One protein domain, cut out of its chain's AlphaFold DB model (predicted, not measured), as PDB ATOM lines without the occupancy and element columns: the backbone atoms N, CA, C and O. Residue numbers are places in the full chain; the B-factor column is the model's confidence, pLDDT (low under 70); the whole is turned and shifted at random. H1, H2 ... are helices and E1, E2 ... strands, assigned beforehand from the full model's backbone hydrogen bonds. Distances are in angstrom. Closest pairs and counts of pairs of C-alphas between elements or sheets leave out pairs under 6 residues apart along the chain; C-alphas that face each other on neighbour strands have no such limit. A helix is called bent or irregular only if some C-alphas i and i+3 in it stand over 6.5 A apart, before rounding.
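Overview. This is residues 73 to 260 of the 262 residues of an uncharacterized protein of bioreactor metagenome (UniProt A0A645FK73). Four long helices, H2, H3, H5 and H6, form an up-and-down bundle, and a narrow, interrupted ribbon of strands runs along its H2 and H6 side, with E1 paired to E5 toward one end and E2 paired to E4 toward the other. Beside E2 the strand E3 widens the ribbon to a strongly twisted sheet, with H1 over it, while the turn of residues 88 to 96 points away from the bundle. The printed part has 188 residues, with five named strands and six named helices in the order E1 E2 E3 H1 E4 E5 H2 H3 H4 H5 H6; the class is mixed, helices and strands. The two sheets, E3 E2 E4 and E1 E5, are antiparallel. The whole is compact, with a radius of gyration of the C-alphas of 17.4 A, and flat, spanning 50 by 45 by 25 A.

Arrangement. E1, residues 73 to 75, is the antiparallel neighbour of E5, residues 134 to 137, with N 73 and O 136 within hydrogen-bond range at 2.8 A. E2, residues 80 to 87, is the inner strand between E3, residues 97 to 102, and E4, residues 122 to 129. E2 and E3 form a hairpin, with N 85 and O 99 at 2.7 A; E2 and E4 are antiparallel at 153 degrees, with N 82 and O 127 at 2.9 A. H1, residues 105 to 117, is on this sheet at a height of 7.6 A and runs along the strands, at 10 degrees to E2 on the local plane; H1 on one face of the sheet makes two layers. E3, H1 and E4 are a split strand-helix-strand unit, two strands running the same way with E2 between them, and its crossover is right-handed. H2, residues 144 to 166, is on the sheet at a height of 9.0 A; its closest C-alphas to E3 are those of Ala 162 and Ser 102, 4.2 A apart. H2 forms a helical hairpin with H3, residues 175 to 202, at a shallow tilt of 17 degrees, closest at the C-alphas of Gln 154 and Cys 192, 6.5 A. H4, residues 204 to 207, and H3 only just touch, only at the corner, with 3 pairs of C-alphas within 8 A. H5, residues 210 to 231, touches H3 at a shallow tilt of 23 degrees, closest at the C-alphas of Ile 223 and Gly 189, 6.1 A. H5 and H6, residues 239 to 258, form a helical hairpin, closest at the C-alphas of Ala 211 and Leu 255, 5.0 A. H6 touches H2 at a shallow tilt of 23 degrees, closest at the C-alphas of Ala 245 and Leu 158, 6.8 A, and lies over E3. H2, H3, H5 and H6 are the up-and-down bundle, each running against the one before it; H2 and H5 are apart, as are H3 and H6. Every O i to N i+4 pair is within hydrogen-bond range in these four, against 6 of 9 in H1; H4 is too short for one.

Along the chain. E1 begins at C-alpha 73, (-1.423, -63.132, 31.267). E2 and E4 are each 21.3 A long and E3 is 16.2 A. H1, 18.6 A, is irregular: C-alphas 107 and 110 are 7.2 A apart. H2 measures 32.3 A, H3 41.1 A and H5 31.9 A. H6, 28.5 A, ends at C-alpha 258, (-1.889, -51.840, 21.485).

Size, cuts and confidence. The C-alphas of Gly 138 and Glu 173 are the two farthest apart, 52.9 A. The printed part has no cut, and no link is long. Its mean pLDDT is 88.3; residues 168 to 175 and 233 to 236 are under 70.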
ATOM      1  N   TYR A  73      -0.656 -63.908  30.307       84.50
ATOM      2  CA  TYR A  73      -1.423 -63.132  31.267       84.50
ATOM      3  C   TYR A  73      -2.890 -63.143  30.863       84.50
ATOM      4  O   TYR A  73      -3.246 -62.713  29.766       84.50
ATOM      5  N   GLU A  74      -3.736 -63.636  31.756       85.94
ATOM      6  CA  GLU A  74      -5.176 -63.678  31.557       85.94
ATOM      7  C   GLU A  74      -5.849 -62.771  32.579       85.94
ATOM      8  O   GLU A  74      -5.543 -62.826  33.772       85.94
ATOM      9  N   VAL A  75      -6.786 -61.953  32.114       85.62
ATOM     10  CA  VAL A  75      -7.576 -61.082  32.979       85.62
ATOM     11  C   VAL A  75      -9.038 -61.147  32.573       85.62
ATOM     12  O   VAL A  75      -9.384 -61.162  31.390       85.62
ATOM     13  N   GLU A  76      -9.903 -61.193  33.577       85.44
ATOM     14  CA  GLU A  76     -11.339 -61.057  33.396       85.44
ATOM     15  C   GLU A  76     -11.748 -59.654  33.842       85.44
ATOM     16  O   GLU A  76     -11.538 -59.256  34.991       85.44
ATOM     17  N   LEU A  77     -12.273 -58.880  32.893       91.12
ATOM     18  CA  LEU A  77     -12.810 -57.554  33.154       91.12
ATOM     19  C   LEU A  77     -14.325 -57.627  33.350       91.12
ATOM     20  O   LEU A  77     -15.000 -58.509  32.818       91.12
ATOM     21  N   ASP A  78     -14.866 -56.643  34.062       92.75
ATOM     22  CA  ASP A  78     -16.297 -56.371  34.094       92.75
ATOM     23  C   ASP A  78     -16.827 -56.247  32.650       92.75
ATOM     24  O   ASP A  78     -16.261 -55.518  31.840       92.75
ATOM     25  N   GLN A  79     -17.936 -56.915  32.310       94.19
ATOM     26  CA  GLN A  79     -18.496 -56.842  30.953       94.19
ATOM     27  C   GLN A  79     -19.519 -55.704  30.803       94.19
ATOM     28  O   GLN A  79     -20.510 -55.620  31.530       94.19
ATOM     29  N   LEU A  80     -19.328 -54.827  29.827       96.44
ATOM     30  CA  LEU A  80     -20.298 -53.828  29.389       96.44
ATOM     31  C   LEU A  80     -21.131 -54.390  28.238       96.44
ATOM     32  O   LEU A  80     -20.587 -54.624  27.169       96.44
ATOM     33  N   THR A  81     -22.442 -54.537  28.421       96.44
ATOM     34  CA  THR A  81     -23.381 -54.838  27.326       96.44
ATOM     35  C   THR A  81     -24.201 -53.594  27.008       96.44
ATOM     36  O   THR A  81     -24.730 -52.959  27.919       96.44
ATOM     37  N   TYR A  82     -24.297 -53.231  25.730       96.50
ATOM     38  CA  TYR A  82     -24.968 -52.011  25.286       96.50
ATOM     39  C   TYR A  82     -25.572 -52.176  23.890       96.50
ATOM     40  O   TYR A  82     -25.117 -52.983  23.081       96.50
ATOM     41  N   TYR A  83     -26.595 -51.382  23.598       96.75
ATOM     42  CA  TYR A  83     -27.143 -51.202  22.262       96.75
ATOM     43  C   TYR A  83     -26.511 -49.986  21.587       96.75
ATOM     44  O   TYR A  83     -26.199 -48.973  22.223       96.75
ATOM     45  N   THR A  84     -26.368 -50.084  20.272       96.38
ATOM     46  CA  THR A  84     -25.962 -49.002  19.376       96.38
ATOM     47  C   THR A  84     -26.730 -49.123  18.056       96.38
ATOM     48  O   THR A  84     -27.425 -50.113  17.814       96.38
ATOM     49  N   VAL A  85     -26.650 -48.102  17.212       94.88
ATOM     50  CA  VAL A  85     -27.221 -48.078  15.866       94.88
ATOM     51  C   VAL A  85     -26.082 -48.163  14.864       94.88
ATOM     52  O   VAL A  85     -25.249 -47.264  14.786       94.88
ATOM     53  N   GLU A  86     -26.060 -49.230  14.080       94.88
ATOM     54  CA  GLU A  86     -25.262 -49.305  12.862       94.88
ATOM     55  C   GLU A  86     -25.980 -48.523  11.763       94.88
ATOM     56  O   GLU A  86     -27.125 -48.823  11.431       94.88
ATOM     57  N   VAL A  87     -25.328 -47.504  11.213       92.00
ATOM     58  CA  VAL A  87     -25.856 -46.705  10.109       92.00
ATOM     59  C   VAL A  87     -25.078 -47.047   8.849       92.00
ATOM     60  O   VAL A  87     -23.850 -46.928   8.819       92.00
ATOM     61  N   ALA A  88     -25.795 -47.455   7.804       88.25
ATOM     62  CA  ALA A  88     -25.197 -47.729   6.506       88.25
ATOM     63  C   ALA A  88     -24.596 -46.446   5.907       88.25
ATOM     64  O   ALA A  88     -25.215 -45.373   5.937       88.25
ATOM     65  N   GLY A  89     -23.385 -46.557   5.360       82.94
ATOM     66  CA  GLY A  89     -22.780 -45.480   4.587       82.94
ATOM     67  C   GLY A  89     -23.483 -45.291   3.241       82.94
ATOM     68  O   GLY A  89     -24.229 -46.155   2.768       82.94
ATOM     69  N   LYS A  90     -23.312 -44.118   2.629       79.00
ATOM     70  CA  LYS A  90     -23.925 -43.799   1.341       79.00
ATOM     71  C   LYS A  90     -23.053 -44.282   0.176       79.00
ATOM     72  O   LYS A  90     -22.147 -43.581  -0.261       79.00
ATOM     73  N   GLY A  91     -23.410 -45.433  -0.389       74.50
ATOM     74  CA  GLY A  91     -22.715 -46.009  -1.547       74.50
ATOM     75  C   GLY A  91     -21.410 -46.713  -1.169       74.50
ATOM     76  O   GLY A  91     -21.133 -46.923   0.005       74.50
ATOM     77  N   GLU A  92     -20.617 -47.096  -2.171       75.12
ATOM     78  CA  GLU A  92     -19.399 -47.903  -1.977       75.12
ATOM     79  C   GLU A  92     -18.246 -47.134  -1.299       75.12
ATOM     80  O   GLU A  92     -17.326 -47.751  -0.770       75.12
ATOM     81  N   GLU A  93     -18.297 -45.797  -1.287       80.50
ATOM     82  CA  GLU A  93     -17.218 -44.933  -0.781       80.50
ATOM     83  C   GLU A  93     -17.364 -44.549   0.703       80.50
ATOM     84  O   GLU A  93     -16.406 -44.079   1.315       80.50
ATOM     85  N   GLU A  94     -18.541 -44.750   1.304       81.31
ATOM     86  CA  GLU A  94     -18.779 -44.462   2.720       81.31
ATOM     87  C   GLU A  94     -18.953 -45.779   3.499       81.31
ATOM     88  O   GLU A  94     -19.920 -46.502   3.257       81.31
ATOM     89  N   PRO A  95     -18.066 -46.110   4.457       86.12
ATOM     90  CA  PRO A  95     -18.256 -47.281   5.307       86.12
ATOM     91  C   PRO A  95     -19.435 -47.087   6.270       86.12
ATOM     92  O   PRO A  95     -19.827 -45.957   6.590       86.12
ATOM     93  N   SER A  96     -19.992 -48.194   6.774       89.88
ATOM     94  CA  SER A  96     -20.938 -48.126   7.888       89.88
ATOM     95  C   SER A  96     -20.257 -47.573   9.141       89.88
ATOM     96  O   SER A  96     -19.050 -47.723   9.349       89.88
ATOM     97  N   TYR A  97     -21.039 -46.905   9.983       89.62
ATOM     98  CA  TYR A  97     -20.564 -46.369  11.255       89.62
ATOM     99  C   TYR A  97     -21.563 -46.657  12.369       89.62
ATOM    100  O   TYR A  97     -22.750 -46.870  12.126       89.62
ATOM    101  N   PHE A  98     -21.083 -46.642  13.610       92.38
ATOM    102  CA  PHE A  98     -21.911 -46.878  14.789       92.38
ATOM    103  C   PHE A  98     -22.217 -45.562  15.505       92.38
ATOM    104  O   PHE A  98     -21.346 -44.701  15.654       92.38
ATOM    105  N   ALA A  99     -23.459 -45.401  15.949       89.69
ATOM    106  CA  ALA A  99     -23.935 -44.224  16.657       89.69
ATOM    107  C   ALA A  99     -24.913 -44.606  17.766       89.69
ATOM    108  O   ALA A  99     -25.647 -45.585  17.676       89.69
ATOM    109  N   GLY A 100     -24.963 -43.794  18.817       89.94
ATOM    110  CA  GLY A 100     -25.820 -44.073  19.960       89.94
ATOM    111  C   GLY A 100     -25.235 -45.129  20.897       89.94
ATOM    112  O   GLY A 100     -24.443 -45.991  20.514       89.94
ATOM    113  N   PHE A 101     -25.617 -45.006  22.159       94.69
ATOM    114  CA  PHE A 101     -25.102 -45.804  23.258       94.69
ATOM    115  C   PHE A 101     -26.151 -45.804  24.366       94.69
ATOM    116  O   PHE A 101     -26.543 -44.743  24.858       94.69
ATOM    117  N   SER A 102     -26.670 -46.977  24.705       94.12
ATOM    118  CA  SER A 102     -27.695 -47.135  25.737       94.12
ATOM    119  C   SER A 102     -27.774 -48.588  26.195       94.12
ATOM    120  O   SER A 102     -27.380 -49.485  25.456       94.12
ATOM    121  N   ASN A 103     -28.310 -48.848  27.386       93.94
ATOM    122  CA  ASN A 103     -28.602 -50.213  27.825       93.94
ATOM    123  C   ASN A 103     -29.912 -50.775  27.222       93.94
ATOM    124  O   ASN A 103     -30.202 -51.955  27.406       93.94
ATOM    125  N   GLY A 104     -30.695 -49.960  26.498       90.12
ATOM    126  CA  GLY A 104     -32.004 -50.347  25.972       90.12
ATOM    127  C   GLY A 104     -32.299 -49.801  24.574       90.12
ATOM    128  O   GLY A 104     -31.987 -48.656  24.249       90.12
ATOM    129  N   GLU A 105     -32.962 -50.616  23.752       91.25
ATOM    130  CA  GLU A 105     -33.296 -50.297  22.354       91.25
ATOM    131  C   GLU A 105     -34.177 -49.052  22.208       91.25
ATOM    132  O   GLU A 105     -33.938 -48.211  21.342       91.25
ATOM    133  N   LYS A 106     -35.185 -48.902  23.081       87.81
ATOM    134  CA  LYS A 106     -36.165 -47.805  23.007       87.81
ATOM    135  C   LYS A 106     -35.505 -46.427  23.053       87.81
ATOM    136  O   LYS A 106     -35.929 -45.519  22.343       87.81
ATOM    137  N   ALA A 107     -34.434 -46.286  23.833       85.56
ATOM    138  CA  ALA A 107     -33.681 -45.040  23.949       85.56
ATOM    139  C   ALA A 107     -33.005 -44.605  22.635       85.56
ATOM    140  O   ALA A 107     -32.671 -43.434  22.458       85.56
ATOM    141  N   LEU A 108     -32.804 -45.539  21.702       89.38
ATOM    142  CA  LEU A 108     -32.150 -45.302  20.418       89.38
ATOM    143  C   LEU A 108     -33.144 -45.060  19.273       89.38
ATOM    144  O   LEU A 108     -32.726 -44.819  18.142       89.38
ATOM    145  N   ALA A 109     -34.452 -45.036  19.547       88.25
ATOM    146  CA  ALA A 109     -35.467 -44.740  18.536       88.25
ATOM    147  C   ALA A 109     -35.233 -43.382  17.845       88.25
ATOM    148  O   ALA A 109     -35.414 -43.256  16.634       88.25
ATOM    149  N   SER A 110     -34.756 -42.378  18.591       84.81
ATOM    150  CA  SER A 110     -34.415 -41.062  18.031       84.81
ATOM    151  C   SER A 110     -33.247 -41.119  17.038       84.81
ATOM    152  O   SER A 110     -33.274 -40.416  16.029       84.81
ATOM    153  N   TRP A 111     -32.260 -41.991  17.267       88.81
ATOM    154  CA  TRP A 111     -31.154 -42.226  16.335       88.81
ATOM    155  C   TRP A 111     -31.625 -42.883  15.040       88.81
ATOM    156  O   TRP A 111     -31.221 -42.458  13.959       88.81
ATOM    157  N   LEU A 112     -32.517 -43.874  15.133       90.25
ATOM    158  CA  LEU A 112     -33.115 -44.517  13.959       90.25
ATOM    159  C   LEU A 112     -33.926 -43.520  13.123       90.25
ATOM    160  O   LEU A 112     -33.771 -43.459  11.902       90.25
ATOM    161  N   ALA A 113     -34.743 -42.689  13.777       88.31
ATOM    162  CA  ALA A 113     -35.510 -41.641  13.108       88.31
ATOM    163  C   ALA A 113     -34.597 -40.613  12.417       88.31
ATOM    164  O   ALA A 113     -34.891 -40.169  11.305       88.31
ATOM    165  N   ALA A 114     -33.469 -40.263  13.042       86.19
ATOM    166  CA  ALA A 114     -32.479 -39.358  12.467       86.19
ATOM    167  C   ALA A 114     -31.787 -39.956  11.234       86.19
ATOM    168  O   ALA A 114     -31.681 -39.278  10.213       86.19
ATOM    169  N   ALA A 115     -31.374 -41.228  11.300       87.44
ATOM    170  CA  ALA A 115     -30.798 -41.941  10.162       87.44
ATOM    171  C   ALA A 115     -31.786 -41.984   8.986       87.44
ATOM    172  O   ALA A 115     -31.446 -41.565   7.878       87.44
ATOM    173  N   SER A 116     -33.040 -42.364   9.254       89.38
ATOM    174  CA  SER A 116     -34.097 -42.392   8.241       89.38
ATOM    175  C   SER A 116     -34.363 -41.011   7.638       89.38
ATOM    176  O   SER A 116     -34.513 -40.899   6.422       89.38
ATOM    177  N   SER A 117     -34.378 -39.952   8.453       88.00
ATOM    178  CA  SER A 117     -34.572 -38.570   7.981       88.00
ATOM    179  C   SER A 117     -33.413 -38.082   7.106       88.00
ATOM    180  O   SER A 117     -33.610 -37.247   6.225       88.00
ATOM    181  N   ALA A 118     -32.211 -38.623   7.314       86.50
ATOM    182  CA  ALA A 118     -31.048 -38.402   6.462       86.50
ATOM    183  C   ALA A 118     -31.020 -39.314   5.216       86.50
ATOM    184  O   ALA A 118     -30.047 -39.286   4.461       86.50
ATOM    185  N   GLY A 119     -32.062 -40.125   4.991       87.88
ATOM    186  CA  GLY A 119     -32.139 -41.073   3.877       87.88
ATOM    187  C   GLY A 119     -31.192 -42.265   4.019       87.88
ATOM    188  O   GLY A 119     -30.773 -42.826   3.009       87.88
ATOM    189  N   ARG A 120     -30.817 -42.622   5.253       88.19
ATOM    190  CA  ARG A 120     -29.945 -43.756   5.573       88.19
ATOM    191  C   ARG A 120     -30.720 -44.841   6.310       88.19
ATOM    192  O   ARG A 120     -31.644 -44.555   7.071       88.19
ATOM    193  N   GLU A 121     -30.307 -46.085   6.112       89.81
ATOM    194  CA  GLU A 121     -30.803 -47.214   6.892       89.81
ATOM    195  C   GLU A 121     -29.998 -47.331   8.191       89.81
ATOM    196  O   GLU A 121     -28.764 -47.321   8.178       89.81
ATOM    197  N   GLY A 122     -30.707 -47.393   9.319       92.12
ATOM    198  CA  GLY A 122     -30.133 -47.631  10.639       92.12
ATOM    199  C   GLY A 122     -30.639 -48.953  11.204       92.12
ATOM    200  O   GLY A 122     -31.838 -49.222  11.157       92.12
ATOM    201  N   LYS A 123     -29.742 -49.759  11.769       94.69
ATOM    202  CA  LYS A 123     -30.048 -51.046  12.396       94.69
ATOM    203  C   LYS A 123     -29.598 -51.045  13.852       94.69
ATOM    204  O   LYS A 123     -28.454 -50.717  14.153       94.69
ATOM    205  N   LEU A 124     -30.484 -51.456  14.757       95.12
ATOM    206  CA  LEU A 124     -30.107 -51.700  16.148       95.12
ATOM    207  C   LEU A 124     -29.239 -52.948  16.247       95.12
ATOM    208  O   LEU A 124     -29.585 -54.007  15.717       95.12
ATOM    209  N   VAL A 125     -28.122 -52.821  16.952       96.06
ATOM    210  CA  VAL A 125     -27.219 -53.929  17.239       96.06
ATOM    211  C   VAL A 125     -26.812 -53.888  18.705       96.06
ATOM    212  O   VAL A 125     -26.500 -52.830  19.255       96.06
ATOM    213  N   GLN A 126     -26.817 -55.055  19.340       96.75
ATOM    214  CA  GLN A 126     -26.257 -55.231  20.671       96.75
ATOM    215  C   GLN A 126     -24.764 -55.550  20.549       96.75
ATOM    216  O   GLN A 126     -24.344 -56.294  19.660       96.75
ATOM    217  N   LYS A 127     -23.957 -54.968  21.430       96.31
ATOM    218  CA  LYS A 127     -22.510 -55.159  21.511       96.31
ATOM    219  C   LYS A 127     -22.108 -55.403  22.964       96.31
ATOM    220  O   LYS A 127     -22.807 -54.986  23.890       96.31
ATOM    221  N   SER A 128     -20.960 -56.046  23.149       95.69
ATOM    222  CA  SER A 128     -20.323 -56.229  24.450       95.69
ATOM    223  C   SER A 128     -18.875 -55.743  24.427       95.69
ATOM    224  O   SER A 128     -18.229 -55.744  23.379       95.69
ATOM    225  N   PHE A 129     -18.371 -55.279  25.568       95.56
ATOM    226  CA  PHE A 129     -16.969 -54.929  25.773       95.56
ATOM    227  C   PHE A 129     -16.499 -55.340  27.187       95.56
ATOM    228  O   PHE A 129     -17.144 -54.934  28.151       95.56
ATOM    229  N   PRO A 130     -15.388 -56.083  27.329       94.25
ATOM    230  CA  PRO A 130     -14.735 -56.828  26.253       94.25
ATOM    231  C   PRO A 130     -15.684 -57.894  25.667       94.25
ATOM    232  O   PRO A 130     -16.689 -58.268  26.278       94.25
ATOM    233  N   GLU A 131     -15.400 -58.347  24.445       89.56
ATOM    234  CA  GLU A 131     -16.229 -59.362  23.768       89.56
ATOM    235  C   GLU A 131     -16.059 -60.759  24.385       89.56
ATOM    236  O   GLU A 131     -16.957 -61.592  24.287       89.56
ATOM    237  N   GLY A 132     -14.951 -60.981  25.091       86.81
ATOM    238  CA  GLY A 132     -14.652 -62.206  25.816       86.81
ATOM    239  C   GLY A 132     -13.515 -62.007  26.815       86.81
ATOM    240  O   GLY A 132     -13.155 -60.880  27.160       86.81
ATOM    241  N   ARG A 133     -12.963 -63.127  27.285       87.81
ATOM    242  CA  ARG A 133     -11.780 -63.140  28.149       87.81
ATOM    243  C   ARG A 133     -10.586 -62.566  27.390       87.81
ATOM    244  O   ARG A 133     -10.355 -62.963  26.255       87.81
ATOM    245  N   LEU A 134      -9.834 -61.683  28.039       91.31
ATOM    246  CA  LEU A 134      -8.653 -61.069  27.447       91.31
ATOM    247  C   LEU A 134      -7.414 -61.894  27.777       91.31
ATOM    248  O   LEU A 134      -7.173 -62.236  28.941       91.31
ATOM    249  N   GLN A 135      -6.617 -62.175  26.752       90.56
ATOM    250  CA  GLN A 135      -5.353 -62.885  26.898       90.56
ATOM    251  C   GLN A 135      -4.220 -62.068  26.296       90.56
ATOM    252  O   GLN A 135      -4.338 -61.528  25.200       90.56
ATOM    253  N   ARG A 136      -3.101 -61.993  27.015       90.94
ATOM    254  CA  ARG A 136      -1.881 -61.351  26.539       90.94
ATOM    255  C   ARG A 136      -0.703 -62.316  26.666       90.94
ATOM    256  O   ARG A 136      -0.340 -62.672  27.790       90.94
ATOM    257  N   PRO A 137      -0.072 -62.732  25.559       88.31
ATOM    258  CA  PRO A 137       1.111 -63.577  25.625       88.31
ATOM    259  C   PRO A 137       2.341 -62.794  26.109       88.31
ATOM    260  O   PRO A 137       2.484 -61.598  25.848       88.31
ATOM    261  N   GLY A 138       3.268 -63.492  26.767       85.94
ATOM    262  CA  GLY A 138       4.595 -62.971  27.100       85.94
ATOM    263  C   GLY A 138       4.673 -62.168  28.401       85.94
ATOM    264  O   GLY A 138       3.757 -62.158  29.221       85.94
ATOM    265  N   GLU A 139       5.809 -61.499  28.602       84.19
ATOM    266  CA  GLU A 139       6.141 -60.827  29.863       84.19
ATOM    267  C   GLU A 139       5.143 -59.737  30.226       84.19
ATOM    268  O   GLU A 139       4.839 -58.869  29.406       84.19
ATOM    269  N   VAL A 140       4.660 -59.768  31.466       85.06
ATOM    270  CA  VAL A 140       3.655 -58.846  32.000       85.06
ATOM    271  C   VAL A 140       4.313 -57.517  32.375       85.06
ATOM    272  O   VAL A 140       5.128 -57.496  33.298       85.06
ATOM    273  N   PRO A 141       3.968 -56.396  31.715       86.12
ATOM    274  CA  PRO A 141       4.471 -55.094  32.106       86.12
ATOM    275  C   PRO A 141       3.963 -54.742  33.500       86.12
ATOM    276  O   PRO A 141       2.802 -54.993  33.825       86.12
ATOM    277  N   SER A 142       4.806 -54.107  34.310       86.75
ATOM    278  CA  SER A 142       4.462 -53.758  35.694       86.75
ATOM    279  C   SER A 142       3.233 -52.853  35.811       86.75
ATOM    280  O   SER A 142       2.508 -52.970  36.787       86.75
ATOM    281  N   TYR A 143       2.965 -52.012  34.807       88.25
ATOM    282  CA  TYR A 143       1.806 -51.113  34.772       88.25
ATOM    283  C   TYR A 143       0.470 -51.813  34.497       88.25
ATOM    284  O   TYR A 143      -0.587 -51.177  34.545       88.25
ATOM    285  N   LEU A 144       0.504 -53.089  34.096       90.19
ATOM    286  CA  LEU A 144      -0.657 -53.734  33.502       90.19
ATOM    287  C   LEU A 144      -1.775 -53.953  34.522       90.19
ATOM    288  O   LEU A 144      -2.938 -53.714  34.206       90.19
ATOM    289  N   SER A 145      -1.434 -54.342  35.750       89.06
ATOM    290  CA  SER A 145      -2.414 -54.568  36.816       89.06
ATOM    291  C   SER A 145      -3.209 -53.299  37.133       89.06
ATOM    292  O   SER A 145      -4.439 -53.335  37.180       89.06
ATOM    293  N   GLU A 146      -2.539 -52.155  37.286       90.56
ATOM    294  CA  GLU A 146      -3.215 -50.881  37.535       90.56
ATOM    295  C   GLU A 146      -4.014 -50.406  36.317       90.56
ATOM    296  O   GLU A 146      -5.112 -49.866  36.480       90.56
ATOM    297  N   LEU A 147      -3.522 -50.657  35.098       93.12
ATOM    298  CA  LEU A 147      -4.277 -50.371  33.878       93.12
ATOM    299  C   LEU A 147      -5.582 -51.181  33.816       93.12
ATOM    300  O   LEU A 147      -6.618 -50.635  33.439       93.12
ATOM    301  N   MET A 148      -5.562 -52.457  34.211       94.00
ATOM    302  CA  MET A 148      -6.765 -53.300  34.240       94.00
ATOM    303  C   MET A 148      -7.752 -52.864  35.329       94.00
ATOM    304  O   MET A 148      -8.961 -52.856  35.093       94.00
ATOM    305  N   LEU A 149      -7.264 -52.438  36.500       93.19
ATOM    306  CA  LEU A 149      -8.113 -51.861  37.550       93.19
ATOM    307  C   LEU A 149      -8.828 -50.592  37.068       93.19
ATOM    308  O   LEU A 149     -10.042 -50.462  37.250       93.19
ATOM    309  N   LEU A 150      -8.086 -49.700  36.409       94.56
ATOM    310  CA  LEU A 150      -8.628 -48.495  35.790       94.56
ATOM    311  C   LEU A 150      -9.663 -48.844  34.710       94.56
ATOM    312  O   LEU A 150     -10.749 -48.264  34.692       94.56
ATOM    313  N   CYS A 151      -9.359 -49.815  33.844       96.00
ATOM    314  CA  CYS A 151     -10.280 -50.280  32.808       96.00
ATOM    315  C   CYS A 151     -11.601 -50.765  33.418       96.00
ATOM    316  O   CYS A 151     -12.667 -50.289  33.036       96.00
ATOM    317  N   ASN A 152     -11.544 -51.614  34.447       95.81
ATOM    318  CA  ASN A 152     -12.730 -52.104  35.154       95.81
ATOM    319  C   ASN A 152     -13.567 -50.979  35.771       95.81
ATOM    320  O   ASN A 152     -14.793 -50.955  35.642       95.81
ATOM    321  N   GLN A 153     -12.925 -50.012  36.426       96.06
ATOM    322  CA  GLN A 153     -13.627 -48.855  36.985       96.06
ATOM    323  C   GLN A 153     -14.346 -48.054  35.894       96.06
ATOM    324  O   GLN A 153     -15.518 -47.708  36.057       96.06
ATOM    325  N   GLN A 154     -13.684 -47.833  34.760       97.25
ATOM    326  CA  GLN A 154     -14.251 -47.106  33.630       97.25
ATOM    327  C   GLN A 154     -15.349 -47.886  32.902       97.25
ATOM    328  O   GLN A 154     -16.339 -47.290  32.480       97.25
ATOM    329  N   ILE A 155     -15.255 -49.213  32.821       97.25
ATOM    330  CA  ILE A 155     -16.336 -50.060  32.308       97.25
ATOM    331  C   ILE A 155     -17.579 -49.933  33.192       97.25
ATOM    332  O   ILE A 155     -18.678 -49.711  32.678       97.25
ATOM    333  N   ARG A 156     -17.432 -50.003  34.521       96.62
ATOM    334  CA  ARG A 156     -18.562 -49.799  35.445       96.62
ATOM    335  C   ARG A 156     -19.185 -48.417  35.294       96.62
ATOM    336  O   ARG A 156     -20.411 -48.297  35.301       96.62
ATOM    337  N   HIS A 157     -18.354 -47.395  35.108       97.38
ATOM    338  CA  HIS A 157     -18.798 -46.034  34.823       97.38
ATOM    339  C   HIS A 157     -19.638 -45.960  33.540       97.38
ATOM    340  O   HIS A 157     -20.756 -45.447  33.538       97.38
ATOM    341  N   LEU A 158     -19.135 -46.534  32.446       97.75
ATOM    342  CA  LEU A 158     -19.833 -46.569  31.159       97.75
ATOM    343  C   LEU A 158     -21.116 -47.401  31.216       97.75
ATOM    344  O   LEU A 158     -22.093 -47.029  30.570       97.75
ATOM    345  N   ARG A 159     -21.163 -48.469  32.023       96.69
ATOM    346  CA  ARG A 159     -22.389 -49.241  32.284       96.69
ATOM    347  C   ARG A 159     -23.462 -48.356  32.912       96.69
ATOM    348  O   ARG A 159     -24.572 -48.289  32.398       96.69
ATOM    349  N   ARG A 160     -23.105 -47.583  33.943       95.00
ATOM    350  CA  ARG A 160     -24.018 -46.598  34.546       95.00
ATOM    351  C   ARG A 160     -24.419 -45.495  33.565       95.00
ATOM    352  O   ARG A 160     -25.564 -45.051  33.591       95.00
ATOM    353  N   GLY A 161     -23.519 -45.093  32.668       94.44
ATOM    354  CA  GLY A 161     -23.834 -44.203  31.548       94.44
ATOM    355  C   GLY A 161     -24.869 -44.803  30.589       94.44
ATOM    356  O   GLY A 161     -25.844 -44.141  30.239       94.44
ATOM    357  N   ALA A 162     -24.716 -46.074  30.212       94.62
ATOM    358  CA  ALA A 162     -25.674 -46.791  29.373       94.62
ATOM    359  C   ALA A 162     -27.048 -46.887  30.057       94.62
ATOM    360  O   ALA A 162     -28.069 -46.644  29.414       94.62
ATOM    361  N   ASP A 163     -27.069 -47.166  31.365       92.12
ATOM    362  CA  ASP A 163     -28.289 -47.210  32.180       92.12
ATOM    363  C   ASP A 163     -28.969 -45.844  32.312       92.12
ATOM    364  O   ASP A 163     -30.200 -45.745  32.350       92.12
ATOM    365  N   PHE A 164     -28.175 -44.776  32.393       90.06
ATOM    366  CA  PHE A 164     -28.674 -43.408  32.384       90.06
ATOM    367  C   PHE A 164     -29.390 -43.101  31.065       90.06
ATOM    368  O   PHE A 164     -30.529 -42.641  31.092       90.06
ATOM    369  N   PHE A 165     -28.778 -43.426  29.923       88.38
ATOM    370  CA  PHE A 165     -29.387 -43.196  28.610       88.38
ATOM    371  C   PHE A 165     -30.536 -44.151  28.278       88.38
ATOM    372  O   PHE A 165     -31.329 -43.855  27.390       88.38
ATOM    373  N   GLY A 166     -30.628 -45.295  28.951       84.25
ATOM    374  CA  GLY A 166     -31.698 -46.276  28.776       84.25
ATOM    375  C   GLY A 166     -33.043 -45.891  29.360       84.25
ATOM    376  O   GLY A 166     -34.077 -46.376  28.908       84.25
ATOM    377  N   SER A 167     -33.023 -45.022  30.367       75.50
ATOM    378  CA  SER A 167     -34.232 -44.528  31.017       75.50
ATOM    379  C   SER A 167     -34.811 -43.388  30.180       75.50
ATOM    380  O   SER A 167     -34.071 -42.473  29.810       75.50
ATOM    381  N   SER A 168     -36.113 -43.399  29.876       58.97
ATOM    382  CA  SER A 168     -36.700 -42.251  29.186       58.97
ATOM    383  C   SER A 168     -36.667 -41.036  30.125       58.97
ATOM    384  O   SER A 168     -36.995 -41.132  31.309       58.97
ATOM    385  N   TRP A 169     -36.225 -39.883  29.614       57.22
ATOM    386  CA  TRP A 169     -36.184 -38.632  30.387       57.22
ATOM    387  C   TRP A 169     -37.578 -38.230  30.905       57.22
ATOM    388  O   TRP A 169     -37.688 -37.539  31.915       57.22
ATOM    389  N   GLU A 170     -38.625 -38.699  30.222       53.44
ATOM    390  CA  GLU A 170     -40.039 -38.485  30.535       53.44
ATOM    391  C   GLU A 170     -40.565 -39.433  31.633       53.44
ATOM    392  O   GLU A 170     -41.450 -39.042  32.387       53.44
ATOM    393  N   GLU A 171     -40.011 -40.645  31.775       45.62
ATOM    394  CA  GLU A 171     -40.410 -41.635  32.798       45.62
ATOM    395  C   GLU A 171     -39.788 -41.372  34.175       45.62
ATOM    396  O   GLU A 171     -40.219 -41.952  35.172       45.62
ATOM    397  N   ILE A 172     -38.785 -40.496  34.276       53.25
ATOM    398  CA  ILE A 172     -38.225 -40.132  35.577       53.25
ATOM    399  C   ILE A 172     -39.128 -39.051  36.179       53.25
ATOM    400  O   ILE A 172     -38.891 -37.858  36.005       53.25
ATOM    401  N   GLU A 173     -40.160 -39.500  36.903       45.66
ATOM    402  CA  GLU A 173     -41.251 -38.735  37.547       45.66
ATOM    403  C   GLU A 173     -40.833 -37.474  38.334       45.66
ATOM    404  O   GLU A 173     -41.676 -36.663  38.705       45.66
ATOM    405  N   THR A 174     -39.539 -37.237  38.556       58.28
ATOM    406  CA  THR A 174     -39.020 -35.921  38.935       58.28
ATOM    407  C   THR A 174     -37.664 -35.674  38.269       58.28
ATOM    408  O   THR A 174     -36.698 -36.393  38.524       58.28
ATOM    409  N   GLN A 175     -37.539 -34.590  37.491       67.50
ATOM    410  CA  GLN A 175     -36.263 -34.141  36.900       67.50
ATOM    411  C   GLN A 175     -35.114 -34.098  37.931       67.50
ATOM    412  O   GLN A 175     -33.956 -34.323  37.596       67.50
ATOM    413  N   ASN A 176     -35.436 -33.867  39.210       72.81
ATOM    414  CA  ASN A 176     -34.495 -33.875  40.329       72.81
ATOM    415  C   ASN A 176     -33.734 -35.211  40.473       72.81
ATOM    416  O   ASN A 176     -32.522 -35.207  40.679       72.81
ATOM    417  N   THR A 177     -34.403 -36.357  40.317       77.31
ATOM    418  CA  THR A 177     -33.742 -37.672  40.384       77.31
ATOM    419  C   THR A 177     -32.798 -37.878  39.204       77.31
ATOM    420  O   THR A 177     -31.688 -38.375  39.392       77.31
ATOM    421  N   THR A 178     -33.177 -37.443  38.002       79.88
ATOM    422  CA  THR A 178     -32.302 -37.539  36.828       79.88
ATOM    423  C   THR A 178     -31.059 -36.676  36.970       79.88
ATOM    424  O   THR A 178     -29.956 -37.143  36.692       79.88
ATOM    425  N   TRP A 179     -31.211 -35.446  37.466       84.12
ATOM    426  CA  TRP A 179     -30.076 -34.560  37.713       84.12
ATOM    427  C   TRP A 179     -29.134 -35.113  38.780       84.12
ATOM    428  O   TRP A 179     -27.925 -35.078  38.586       84.12
ATOM    429  N   LYS A 180     -29.661 -35.718  39.852       86.81
ATOM    430  CA  LYS A 180     -28.832 -36.414  40.851       86.81
ATOM    431  C   LYS A 180     -28.062 -37.592  40.252       86.81
ATOM    432  O   LYS A 180     -26.888 -37.762  40.557       86.81
ATOM    433  N   ARG A 181     -28.698 -38.394  39.388       88.31
ATOM    434  CA  ARG A 181     -28.018 -39.494  38.678       88.31
ATOM    435  C   ARG A 181     -26.902 -38.968  37.774       88.31
ATOM    436  O   ARG A 181     -25.823 -39.549  37.763       88.31
ATOM    437  N   LEU A 182     -27.145 -37.870  37.055       90.56
ATOM    438  CA  LEU A 182     -26.127 -37.221  36.227       90.56
ATOM    439  C   LEU A 182     -24.979 -36.651  37.071       90.56
ATOM    440  O   LEU A 182     -23.826 -36.764  36.672       90.56
ATOM    441  N   ASP A 183     -25.274 -36.084  38.239       91.88
ATOM    442  CA  ASP A 183     -24.262 -35.547  39.154       91.88
ATOM    443  C   ASP A 183     -23.340 -36.636  39.700       91.88
ATOM    444  O   ASP A 183     -22.122 -36.467  39.671       91.88
ATOM    445  N   LEU A 184     -23.906 -37.774  40.108       93.25
ATOM    446  CA  LEU A 184     -23.123 -38.942  40.514       93.25
ATOM    447  C   LEU A 184     -22.265 -39.466  39.357       93.25
ATOM    448  O   LEU A 184     -21.082 -39.736  39.537       93.25
ATOM    449  N   LEU A 185     -22.826 -39.538  38.144       94.56
ATOM    450  CA  LEU A 185     -22.071 -39.930  36.953       94.56
ATOM    451  C   LEU A 185     -20.925 -38.934  36.665       94.56
ATOM    452  O   LEU A 185     -19.818 -39.320  36.307       94.56
ATOM    453  N   LEU A 186     -21.136 -37.636  36.855       95.75
ATOM    454  CA  LEU A 186     -20.076 -36.640  36.690       95.75
ATOM    455  C   LEU A 186     -18.958 -36.792  37.724       95.75
ATOM    456  O   LEU A 186     -17.780 -36.700  37.371       95.75
ATOM    457  N   GLU A 187     -19.312 -37.016  38.987       96.75
ATOM    458  CA  GLU A 187     -18.353 -37.223  40.072       96.75
ATOM    459  C   GLU A 187     -17.471 -38.449  39.808       96.75
ATOM    460  O   GLU A 187     -16.242 -38.341  39.801       96.75
ATOM    461  N   GLU A 188     -18.087 -39.581  39.473       96.50
ATOM    462  CA  GLU A 188     -17.378 -40.814  39.128       96.50
ATOM    463  C   GLU A 188     -16.506 -40.661  37.874       96.50
ATOM    464  O   GLU A 188     -15.367 -41.134  37.839       96.50
ATOM    465  N   GLY A 189     -17.002 -39.958  36.851       96.75
ATOM    466  CA  GLY A 189     -16.241 -39.692  35.633       96.75
ATOM    467  C   GLY A 189     -14.968 -38.890  35.921       96.75
ATOM    468  O   GLY A 189     -13.890 -39.228  35.422       96.75
ATOM    469  N   ARG A 190     -15.070 -37.859  36.769       97.44
ATOM    470  CA  ARG A 190     -13.927 -37.042  37.216       97.44
ATOM    471  C   ARG A 190     -12.948 -37.837  38.074       97.44
ATOM    472  O   ARG A 190     -11.742 -37.639  37.931       97.44
ATOM    473  N   GLU A 191     -13.442 -38.735  38.921       96.38
ATOM    474  CA  GLU A 191     -12.600 -39.659  39.687       96.38
ATOM    475  C   GLU A 191     -11.771 -40.550  38.757       96.38
ATOM    476  O   GLU A 191     -10.543 -40.570  38.854       96.38
ATOM    477  N   CYS A 192     -12.423 -41.189  37.780       95.44
ATOM    478  CA  CYS A 192     -11.747 -42.009  36.775       95.44
ATOM    479  C   CYS A 192     -10.664 -41.208  36.036       95.44
ATOM    480  O   CYS A 192      -9.554 -41.700  35.843       95.44
ATOM    481  N   ARG A 193     -10.942 -39.947  35.672       94.88
ATOM    482  CA  ARG A 193      -9.955 -39.063  35.027       94.88
ATOM    483  C   ARG A 193      -8.746 -38.791  35.918       94.88
ATOM    484  O   ARG A 193      -7.621 -38.770  35.426       94.88
ATOM    485  N   ARG A 194      -8.957 -38.562  37.218       94.44
ATOM    486  CA  ARG A 194      -7.856 -38.323  38.163       94.44
ATOM    487  C   ARG A 194      -6.953 -39.551  38.273       94.44
ATOM    488  O   ARG A 194      -5.734 -39.409  38.282       94.44
ATOM    489  N   GLN A 195      -7.548 -40.741  38.295       92.44
ATOM    490  CA  GLN A 195      -6.824 -42.011  38.332       92.44
ATOM    491  C   GLN A 195      -6.027 -42.260  37.044       92.44
ATOM    492  O   GLN A 195      -4.873 -42.672  37.133       92.44
ATOM    493  N   MET A 196      -6.578 -41.926  35.867       91.25
ATOM    494  CA  MET A 196      -5.831 -41.961  34.598       91.25
ATOM    495  C   MET A 196      -4.586 -41.076  34.637       91.25
ATOM    496  O   MET A 196      -3.489 -41.547  34.347       91.25
ATOM    497  N   ALA A 197      -4.755 -39.812  35.042       87.69
ATOM    498  CA  ALA A 197      -3.654 -38.858  35.114       87.69
ATOM    499  C   ALA A 197      -2.564 -39.328  36.089       87.69
ATOM    500  O   ALA A 197      -1.374 -39.185  35.808       87.69
ATOM    501  N   GLY A 198      -2.969 -39.937  37.212       85.00
ATOM    502  CA  GLY A 198      -2.058 -40.620  38.124       85.00
ATOM    503  C   GLY A 198      -1.281 -41.723  37.407       85.00
ATOM    504  O   GLY A 198      -0.057 -41.681  37.370       85.00
ATOM    505  N   LEU A 199      -1.979 -42.666  36.773       86.12
ATOM    506  CA  LEU A 199      -1.365 -43.805  36.088       86.12
ATOM    507  C   LEU A 199      -0.337 -43.375  35.027       86.12
ATOM    508  O   LEU A 199       0.798 -43.853  35.040       86.12
ATOM    509  N   GLY A 200      -0.700 -42.432  34.153       79.62
ATOM    510  CA  GLY A 200       0.207 -41.905  33.131       79.62
ATOM    511  C   GLY A 200       1.422 -41.189  33.730       79.62
ATOM    512  O   GLY A 200       2.525 -41.262  33.188       79.62
ATOM    513  N   ALA A 201       1.267 -40.513  34.874       77.00
ATOM    514  CA  ALA A 201       2.382 -39.868  35.562       77.00
ATOM    515  C   ALA A 201       3.409 -40.872  36.114       77.00
ATOM    516  O   ALA A 201       4.604 -40.578  36.051       77.00
ATOM    517  N   TYR A 202       2.961 -42.038  36.594       79.50
ATOM    518  CA  TYR A 202       3.824 -43.065  37.193       79.50
ATOM    519  C   TYR A 202       4.442 -44.035  36.175       79.50
ATOM    520  O   TYR A 202       5.513 -44.582  36.437       79.50
ATOM    521  N   TYR A 203       3.821 -44.221  35.008       83.06
ATOM    522  CA  TYR A 203       4.261 -45.199  34.011       83.06
ATOM    523  C   TYR A 203       4.596 -44.543  32.672       83.06
ATOM    524  O   TYR A 203       3.748 -44.406  31.791       83.06
ATOM    525  N   GLN A 204       5.870 -44.180  32.491       81.38
ATOM    526  CA  GLN A 204       6.348 -43.509  31.275       81.38
ATOM    527  C   GLN A 204       6.009 -44.279  29.986       81.38
ATOM    528  O   GLN A 204       5.641 -43.663  28.994       81.38
ATOM    529  N   SER A 205       6.029 -45.614  30.021       81.75
ATOM    530  CA  SER A 205       5.652 -46.457  28.880       81.75
ATOM    531  C   SER A 205       4.213 -46.241  28.401       81.75
ATOM    532  O   SER A 205       3.952 -46.391  27.215       81.75
ATOM    533  N   LEU A 206       3.279 -45.888  29.294       84.69
ATOM    534  CA  LEU A 206       1.892 -45.602  28.913       84.69
ATOM    535  C   LEU A 206       1.762 -44.254  28.203       84.69
ATOM    536  O   LEU A 206       0.965 -44.139  27.279       84.69
ATOM    537  N   LYS A 207       2.566 -43.252  28.578       80.44
ATOM    538  CA  LYS A 207       2.561 -41.936  27.914       80.44
ATOM    539  C   LYS A 207       2.986 -42.008  26.454       80.44
ATOM    540  O   LYS A 207       2.502 -41.224  25.643       80.44
ATOM    541  N   ASP A 208       3.869 -42.947  26.133       83.44
ATOM    542  CA  ASP A 208       4.380 -43.119  24.776       83.44
ATOM    543  C   ASP A 208       3.411 -43.939  23.893       83.44
ATOM    544  O   ASP A 208       3.568 -43.979  22.672       83.44
ATOM    545  N   ILE A 209       2.368 -44.549  24.479       86.50
ATOM    546  CA  ILE A 209       1.312 -45.250  23.736       86.50
ATOM    547  C   ILE A 209       0.260 -44.240  23.262       86.50
ATOM    548  O   ILE A 209      -0.520 -43.696  24.045       86.50
ATOM    549  N   GLN A 210       0.179 -44.034  21.944       89.81
ATOM    550  CA  GLN A 210      -0.757 -43.089  21.322       89.81
ATOM    551  C   GLN A 210      -2.226 -43.345  21.710       89.81
ATOM    552  O   GLN A 210      -2.986 -42.392  21.925       89.81
ATOM    553  N   ALA A 211      -2.638 -44.613  21.823       91.25
ATOM    554  CA  ALA A 211      -3.995 -44.961  22.238       91.25
ATOM    555  C   ALA A 211      -4.307 -44.537  23.679       91.25
ATOM    556  O   ALA A 211      -5.441 -44.144  23.949       91.25
ATOM    557  N   PHE A 212      -3.324 -44.530  24.588       93.25
ATOM    558  CA  PHE A 212      -3.528 -44.069  25.962       93.25
ATOM    559  C   PHE A 212      -3.789 -42.560  26.004       93.25
ATOM    560  O   PHE A 212      -4.792 -42.132  26.571       93.25
ATOM    561  N   GLY A 213      -2.981 -41.750  25.310       92.75
ATOM    562  CA  GLY A 213      -3.228 -40.302  25.216       92.75
ATOM    563  C   GLY A 213      -4.553 -39.960  24.513       92.75
ATOM    564  O   GLY A 213      -5.257 -39.013  24.885       92.75
ATOM    565  N   SER A 214      -4.945 -40.773  23.527       95.62
ATOM    566  CA  SER A 214      -6.248 -40.655  22.864       95.62
ATOM    567  C   SER A 214      -7.395 -40.987  23.822       95.62
ATOM    568  O   SER A 214      -8.394 -40.267  23.852       95.62
ATOM    569  N   LEU A 215      -7.237 -42.023  24.651       96.31
ATOM    570  CA  LEU A 215      -8.188 -42.390  25.698       96.31
ATOM    571  C   LEU A 215      -8.319 -41.288  26.758       96.31
ATOM    572  O   LEU A 215      -9.442 -40.932  27.107       96.31
ATOM    573  N   GLU A 216      -7.214 -40.700  27.228       95.06
ATOM    574  CA  GLU A 216      -7.242 -39.581  28.185       95.06
ATOM    575  C   GLU A 216      -8.038 -38.392  27.633       95.06
ATOM    576  O   GLU A 216      -8.896 -37.823  28.316       95.06
ATOM    577  N   THR A 217      -7.801 -38.055  26.363       95.88
ATOM    578  CA  THR A 217      -8.524 -36.989  25.663       95.88
ATOM    579  C   THR A 217     -10.007 -37.333  25.508       95.88
ATOM    580  O   THR A 217     -10.872 -36.515  25.830       95.88
ATOM    581  N   GLY A 218     -10.321 -38.553  25.065       97.06
ATOM    582  CA  GLY A 218     -11.693 -39.022  24.893       97.06
ATOM    583  C   GLY A 218     -12.476 -39.067  26.207       97.06
ATOM    584  O   GLY A 218     -13.661 -38.728  26.229       97.06
ATOM    585  N   TRP A 219     -11.819 -39.413  27.315       97.50
ATOM    586  CA  TRP A 219     -12.427 -39.410  28.643       97.50
ATOM    587  C   TRP A 219     -12.686 -37.989  29.160       97.50
ATOM    588  O   TRP A 219     -13.733 -37.716  29.749       97.50
ATOM    589  N   ALA A 220     -11.770 -37.049  28.909       97.06
ATOM    590  CA  ALA A 220     -11.992 -35.641  29.229       97.06
ATOM    591  C   ALA A 220     -13.198 -35.068  28.464       97.06
ATOM    592  O   ALA A 220     -14.057 -34.427  29.070       97.06
ATOM    593  N   GLN A 221     -13.303 -35.369  27.166       97.50
ATOM    594  CA  GLN A 221     -14.451 -34.992  26.336       97.50
ATOM    595  C   GLN A 221     -15.751 -35.642  26.822       97.50
ATOM    596  O   GLN A 221     -16.803 -35.015  26.792       97.50
ATOM    597  N   TRP A 222     -15.703 -36.889  27.296       96.94
ATOM    598  CA  TRP A 222     -16.866 -37.555  27.887       96.94
ATOM    599  C   TRP A 222     -17.419 -36.790  29.091       96.94
ATOM    600  O   TRP A 222     -18.621 -36.527  29.147       96.94
ATOM    601  N   ILE A 223     -16.551 -36.365  30.010       97.19
ATOM    602  CA  ILE A 223     -16.953 -35.545  31.161       97.19
ATOM    603  C   ILE A 223     -17.546 -34.214  30.691       97.19
ATOM    604  O   ILE A 223     -18.608 -33.830  31.172       97.19
ATOM    605  N   GLU A 224     -16.923 -33.549  29.715       95.88
ATOM    606  CA  GLU A 224     -17.446 -32.306  29.134       95.88
ATOM    607  C   GLU A 224     -18.861 -32.500  28.564       95.88
ATOM    608  O   GLU A 224     -19.758 -31.713  28.864       95.88
ATOM    609  N   ARG A 225     -19.122 -33.593  27.828       94.19
ATOM    610  CA  ARG A 225     -20.472 -33.892  27.314       94.19
ATOM    611  C   ARG A 225     -21.492 -34.108  28.427       94.19
ATOM    612  O   ARG A 225     -22.635 -33.675  28.289       94.19
ATOM    613  N   LEU A 226     -21.109 -34.749  29.527       92.88
ATOM    614  CA  LEU A 226     -21.986 -34.886  30.691       92.88
ATOM    615  C   LEU A 226     -22.260 -33.531  31.373       92.88
ATOM    616  O   LEU A 226     -23.380 -33.276  31.817       92.88
ATOM    617  N   GLU A 227     -21.269 -32.639  31.432       92.69
ATOM    618  CA  GLU A 227     -21.429 -31.288  31.982       92.69
ATOM    619  C   GLU A 227     -22.342 -30.427  31.102       92.69
ATOM    620  O   GLU A 227     -23.222 -29.729  31.614       92.69
ATOM    621  N   GLU A 228     -22.195 -30.523  29.782       90.00
ATOM    622  CA  GLU A 228     -23.077 -29.872  28.814       90.00
ATOM    623  C   GLU A 228     -24.530 -30.327  28.987       90.00
ATOM    624  O   GLU A 228     -25.429 -29.485  28.980       90.00
ATOM    625  N   LEU A 229     -24.776 -31.629  29.200       86.88
ATOM    626  CA  LEU A 229     -26.121 -32.145  29.489       86.88
ATOM    627  C   LEU A 229     -26.724 -31.489  30.734       86.88
ATOM    628  O   LEU A 229     -27.892 -31.105  30.718       86.88
ATOM    629  N   LYS A 230     -25.926 -31.292  31.790       83.00
ATOM    630  CA  LYS A 230     -26.369 -30.637  33.032       83.00
ATOM    631  C   LYS A 230     -26.758 -29.173  32.821       83.00
ATOM    632  O   LYS A 230     -27.684 -28.669  33.459       83.00
ATOM    633  N   GLN A 231     -26.051 -28.473  31.939       82.12
ATOM    634  CA  GLN A 231     -26.346 -27.077  31.605       82.12
ATOM    635  C   GLN A 231     -27.585 -26.951  30.710       82.12
ATOM    636  O   GLN A 231     -28.207 -25.888  30.645       82.12
ATOM    637  N   ASN A 232     -27.975 -28.038  30.046       72.31
ATOM    638  CA  ASN A 232     -29.028 -28.048  29.052       72.31
ATOM    639  C   ASN A 232     -30.420 -28.319  29.622       72.31
ATOM    640  O   ASN A 232     -31.054 -29.338  29.345       72.31
ATOM    641  N   LYS A 233     -30.915 -27.368  30.413       61.22
ATOM    642  CA  LYS A 233     -32.228 -27.469  31.069       61.22
ATOM    643  C   LYS A 233     -33.412 -27.539  30.095       61.22
ATOM    644  O   LYS A 233     -34.487 -27.967  30.504       61.22
ATOM    645  N   ASP A 234     -33.200 -27.181  28.830       59.53
ATOM    646  CA  ASP A 234     -34.220 -27.181  27.775       59.53
ATOM    647  C   ASP A 234     -34.410 -28.561  27.111       59.53
ATOM    648  O   ASP A 234     -35.169 -28.685  26.152       59.53
ATOM    649  N   GLY A 235     -33.723 -29.606  27.595       54.84
ATOM    650  CA  GLY A 235     -33.919 -30.979  27.123       54.84
ATOM    651  C   GLY A 235     -33.242 -31.285  25.787       54.84
ATOM    652  O   GLY A 235     -33.822 -31.971  24.943       54.84
ATOM    653  N   ARG A 236     -32.015 -30.790  25.549       61.16
ATOM    654  CA  ARG A 236     -31.266 -31.237  24.361       61.16
ATOM    655  C   ARG A 236     -30.924 -32.721  24.440       61.16
ATOM    656  O   ARG A 236     -30.675 -33.295  25.494       61.16
ATOM    657  N   SER A 237     -30.883 -33.289  23.242       72.81
ATOM    658  CA  SER A 237     -30.581 -34.676  22.935       72.81
ATOM    659  C   SER A 237     -29.305 -35.208  23.604       72.81
ATOM    660  O   SER A 237     -28.261 -34.555  23.589       72.81
ATOM    661  N   PHE A 238     -29.366 -36.457  24.078       83.69
ATOM    662  CA  PHE A 238     -28.216 -37.213  24.590       83.69
ATOM    663  C   PHE A 238     -27.189 -37.591  23.524       83.69
ATOM    664  O   PHE A 238     -26.147 -38.145  23.863       83.69
ATOM    665  N   TRP A 239     -27.450 -37.304  22.249       86.62
ATOM    666  CA  TRP A 239     -26.673 -37.833  21.132       86.62
ATOM    667  C   TRP A 239     -25.165 -37.618  21.251       86.62
ATOM    668  O   TRP A 239     -24.411 -38.568  21.066       86.62
ATOM    669  N   LEU A 240     -24.719 -36.408  21.597       89.06
ATOM    670  CA  LEU A 240     -23.285 -36.122  21.707       89.06
ATOM    671  C   LEU A 240     -22.633 -36.910  22.845       89.06
ATOM    672  O   LEU A 240     -21.551 -37.463  22.670       89.06
ATOM    673  N   ALA A 241     -23.307 -37.017  23.992       91.94
ATOM    674  CA  ALA A 241     -22.815 -37.804  25.115       91.94
ATOM    675  C   ALA A 241     -22.816 -39.305  24.782       91.94
ATOM    676  O   ALA A 241     -21.836 -39.993  25.044       91.94
ATOM    677  N   GLN A 242     -23.864 -39.807  24.127       92.88
ATOM    678  CA  GLN A 242     -23.943 -41.197  23.676       92.88
ATOM    679  C   GLN A 242     -22.843 -41.545  22.664       92.88
ATOM    680  O   GLN A 242     -22.199 -42.584  22.786       92.88
ATOM    681  N   GLN A 243     -22.593 -40.674  21.683       93.06
ATOM    682  CA  GLN A 243     -21.490 -40.857  20.735       93.06
ATOM    683  C   GLN A 243     -20.136 -40.836  21.438       93.06
ATOM    684  O   GLN A 243     -19.281 -41.663  21.131       93.06
ATOM    685  N   GLN A 244     -19.951 -39.940  22.407       96.81
ATOM    686  CA  GLN A 244     -18.697 -39.863  23.143       96.81
ATOM    687  C   GLN A 244     -18.466 -41.098  24.025       96.81
ATOM    688  O   GLN A 244     -17.351 -41.609  24.063       96.81
ATOM    689  N   ALA A 245     -19.503 -41.629  24.680       96.56
ATOM    690  CA  ALA A 245     -19.405 -42.881  25.430       96.56
ATOM    691  C   ALA A 245     -18.971 -44.047  24.525       96.56
ATOM    692  O   ALA A 245     -18.066 -44.804  24.877       96.56
ATOM    693  N   LEU A 246     -19.549 -44.148  23.324       95.81
ATOM    694  CA  LEU A 246     -19.148 -45.145  22.329       95.81
ATOM    695  C   LEU A 246     -17.695 -44.951  21.863       95.81
ATOM    696  O   LEU A 246     -16.951 -45.926  21.746       95.81
ATOM    697  N   ALA A 247     -17.270 -43.706  21.630       96.69
ATOM    698  CA  ALA A 247     -15.892 -43.394  21.263       96.69
ATOM    699  C   ALA A 247     -14.903 -43.844  22.349       96.69
ATOM    700  O   ALA A 247     -13.888 -44.458  22.034       96.69
ATOM    701  N   VAL A 248     -15.228 -43.621  23.624       97.88
ATOM    702  CA  VAL A 248     -14.415 -44.078  24.760       97.88
ATOM    703  C   VAL A 248     -14.299 -45.606  24.809       97.88
ATOM    704  O   VAL A 248     -13.202 -46.117  25.025       97.88
ATOM    705  N   VAL A 249     -15.385 -46.351  24.559       97.38
ATOM    706  CA  VAL A 249     -15.322 -47.824  24.459       97.38
ATOM    707  C   VAL A 249     -14.352 -48.255  23.354       97.38
ATOM    708  O   VAL A 249     -13.536 -49.153  23.559       97.38
ATOM    709  N   ASN A 250     -14.398 -47.601  22.193       95.75
ATOM    710  CA  ASN A 250     -13.504 -47.916  21.078       95.75
ATOM    711  C   ASN A 250     -12.040 -47.564  21.380       95.75
ATOM    712  O   ASN A 250     -11.144 -48.310  20.995       95.75
ATOM    713  N   LEU A 251     -11.791 -46.475  22.110       97.38
ATOM    714  CA  LEU A 251     -10.449 -46.102  22.563       97.38
ATOM    715  C   LEU A 251      -9.876 -47.132  23.540       97.38
ATOM    716  O   LEU A 251      -8.701 -47.476  23.440       97.38
ATOM    717  N   TRP A 252     -10.702 -47.684  24.431       97.06
ATOM    718  CA  TRP A 252     -10.290 -48.794  25.288       97.06
ATOM    719  C   TRP A 252      -9.956 -50.057  24.499       97.06
ATOM    720  O   TRP A 252      -8.930 -50.673  24.767       97.06
ATOM    721  N   ARG A 253     -10.779 -50.430  23.510       95.75
ATOM    722  CA  ARG A 253     -10.474 -51.557  22.611       95.75
ATOM    723  C   ARG A 253      -9.120 -51.369  21.931       95.75
ATOM    724  O   ARG A 253      -8.308 -52.286  21.951       95.75
ATOM    725  N   GLN A 254      -8.872 -50.176  21.388       95.69
ATOM    726  CA  GLN A 254      -7.603 -49.857  20.741       95.69
ATOM    727  C   GLN A 254      -6.431 -49.938  21.722       95.69
ATOM    728  O   GLN A 254      -5.406 -50.520  21.395       95.69
ATOM    729  N   LEU A 255      -6.577 -49.395  22.932       95.44
ATOM    730  CA  LEU A 255      -5.513 -49.449  23.930       95.44
ATOM    731  C   LEU A 255      -5.199 -50.887  24.357       95.44
ATOM    732  O   LEU A 255      -4.030 -51.241  24.456       95.44
ATOM    733  N   LEU A 256      -6.222 -51.712  24.599       94.69
ATOM    734  CA  LEU A 256      -6.034 -53.121  24.955       94.69
ATOM    735  C   LEU A 256      -5.312 -53.887  23.840       94.69
ATOM    736  O   LEU A 256      -4.392 -54.650  24.129       94.69
ATOM    737  N   TRP A 257      -5.672 -53.625  22.583       93.50
ATOM    738  CA  TRP A 257      -4.970 -54.161  21.419       93.50
ATOM    739  C   TRP A 257      -3.503 -53.710  21.371       93.50
ATOM    740  O   TRP A 257      -2.604 -54.539  21.246       93.50
ATOM    741  N   ASP A 258      -3.240 -52.413  21.546       92.31
ATOM    742  CA  ASP A 258      -1.889 -51.840  21.485       92.31
ATOM    743  C   ASP A 258      -0.964 -52.368  22.595       92.31
ATOM    744  O   ASP A 258       0.243 -52.494  22.383       92.31
ATOM    745  N   VAL A 259      -1.505 -52.715  23.770       91.19
ATOM    746  CA  VAL A 259      -0.726 -53.349  24.855       91.19
ATOM    747  C   VAL A 259      -0.628 -54.875  24.722       91.19
ATOM    748  O   VAL A 259       0.031 -55.520  25.544       91.19
ATOM    749  N   GLY A 260      -1.224 -55.450  23.672       91.12
ATOM    750  CA  GLY A 260      -1.037 -56.838  23.249       91.12
ATOM    751  C   GLY A 260      -2.117 -57.824  23.691       91.12
ATOM    752  O   GLY A 260      -1.844 -59.025  23.691       91.12
TER     753      GLY A 260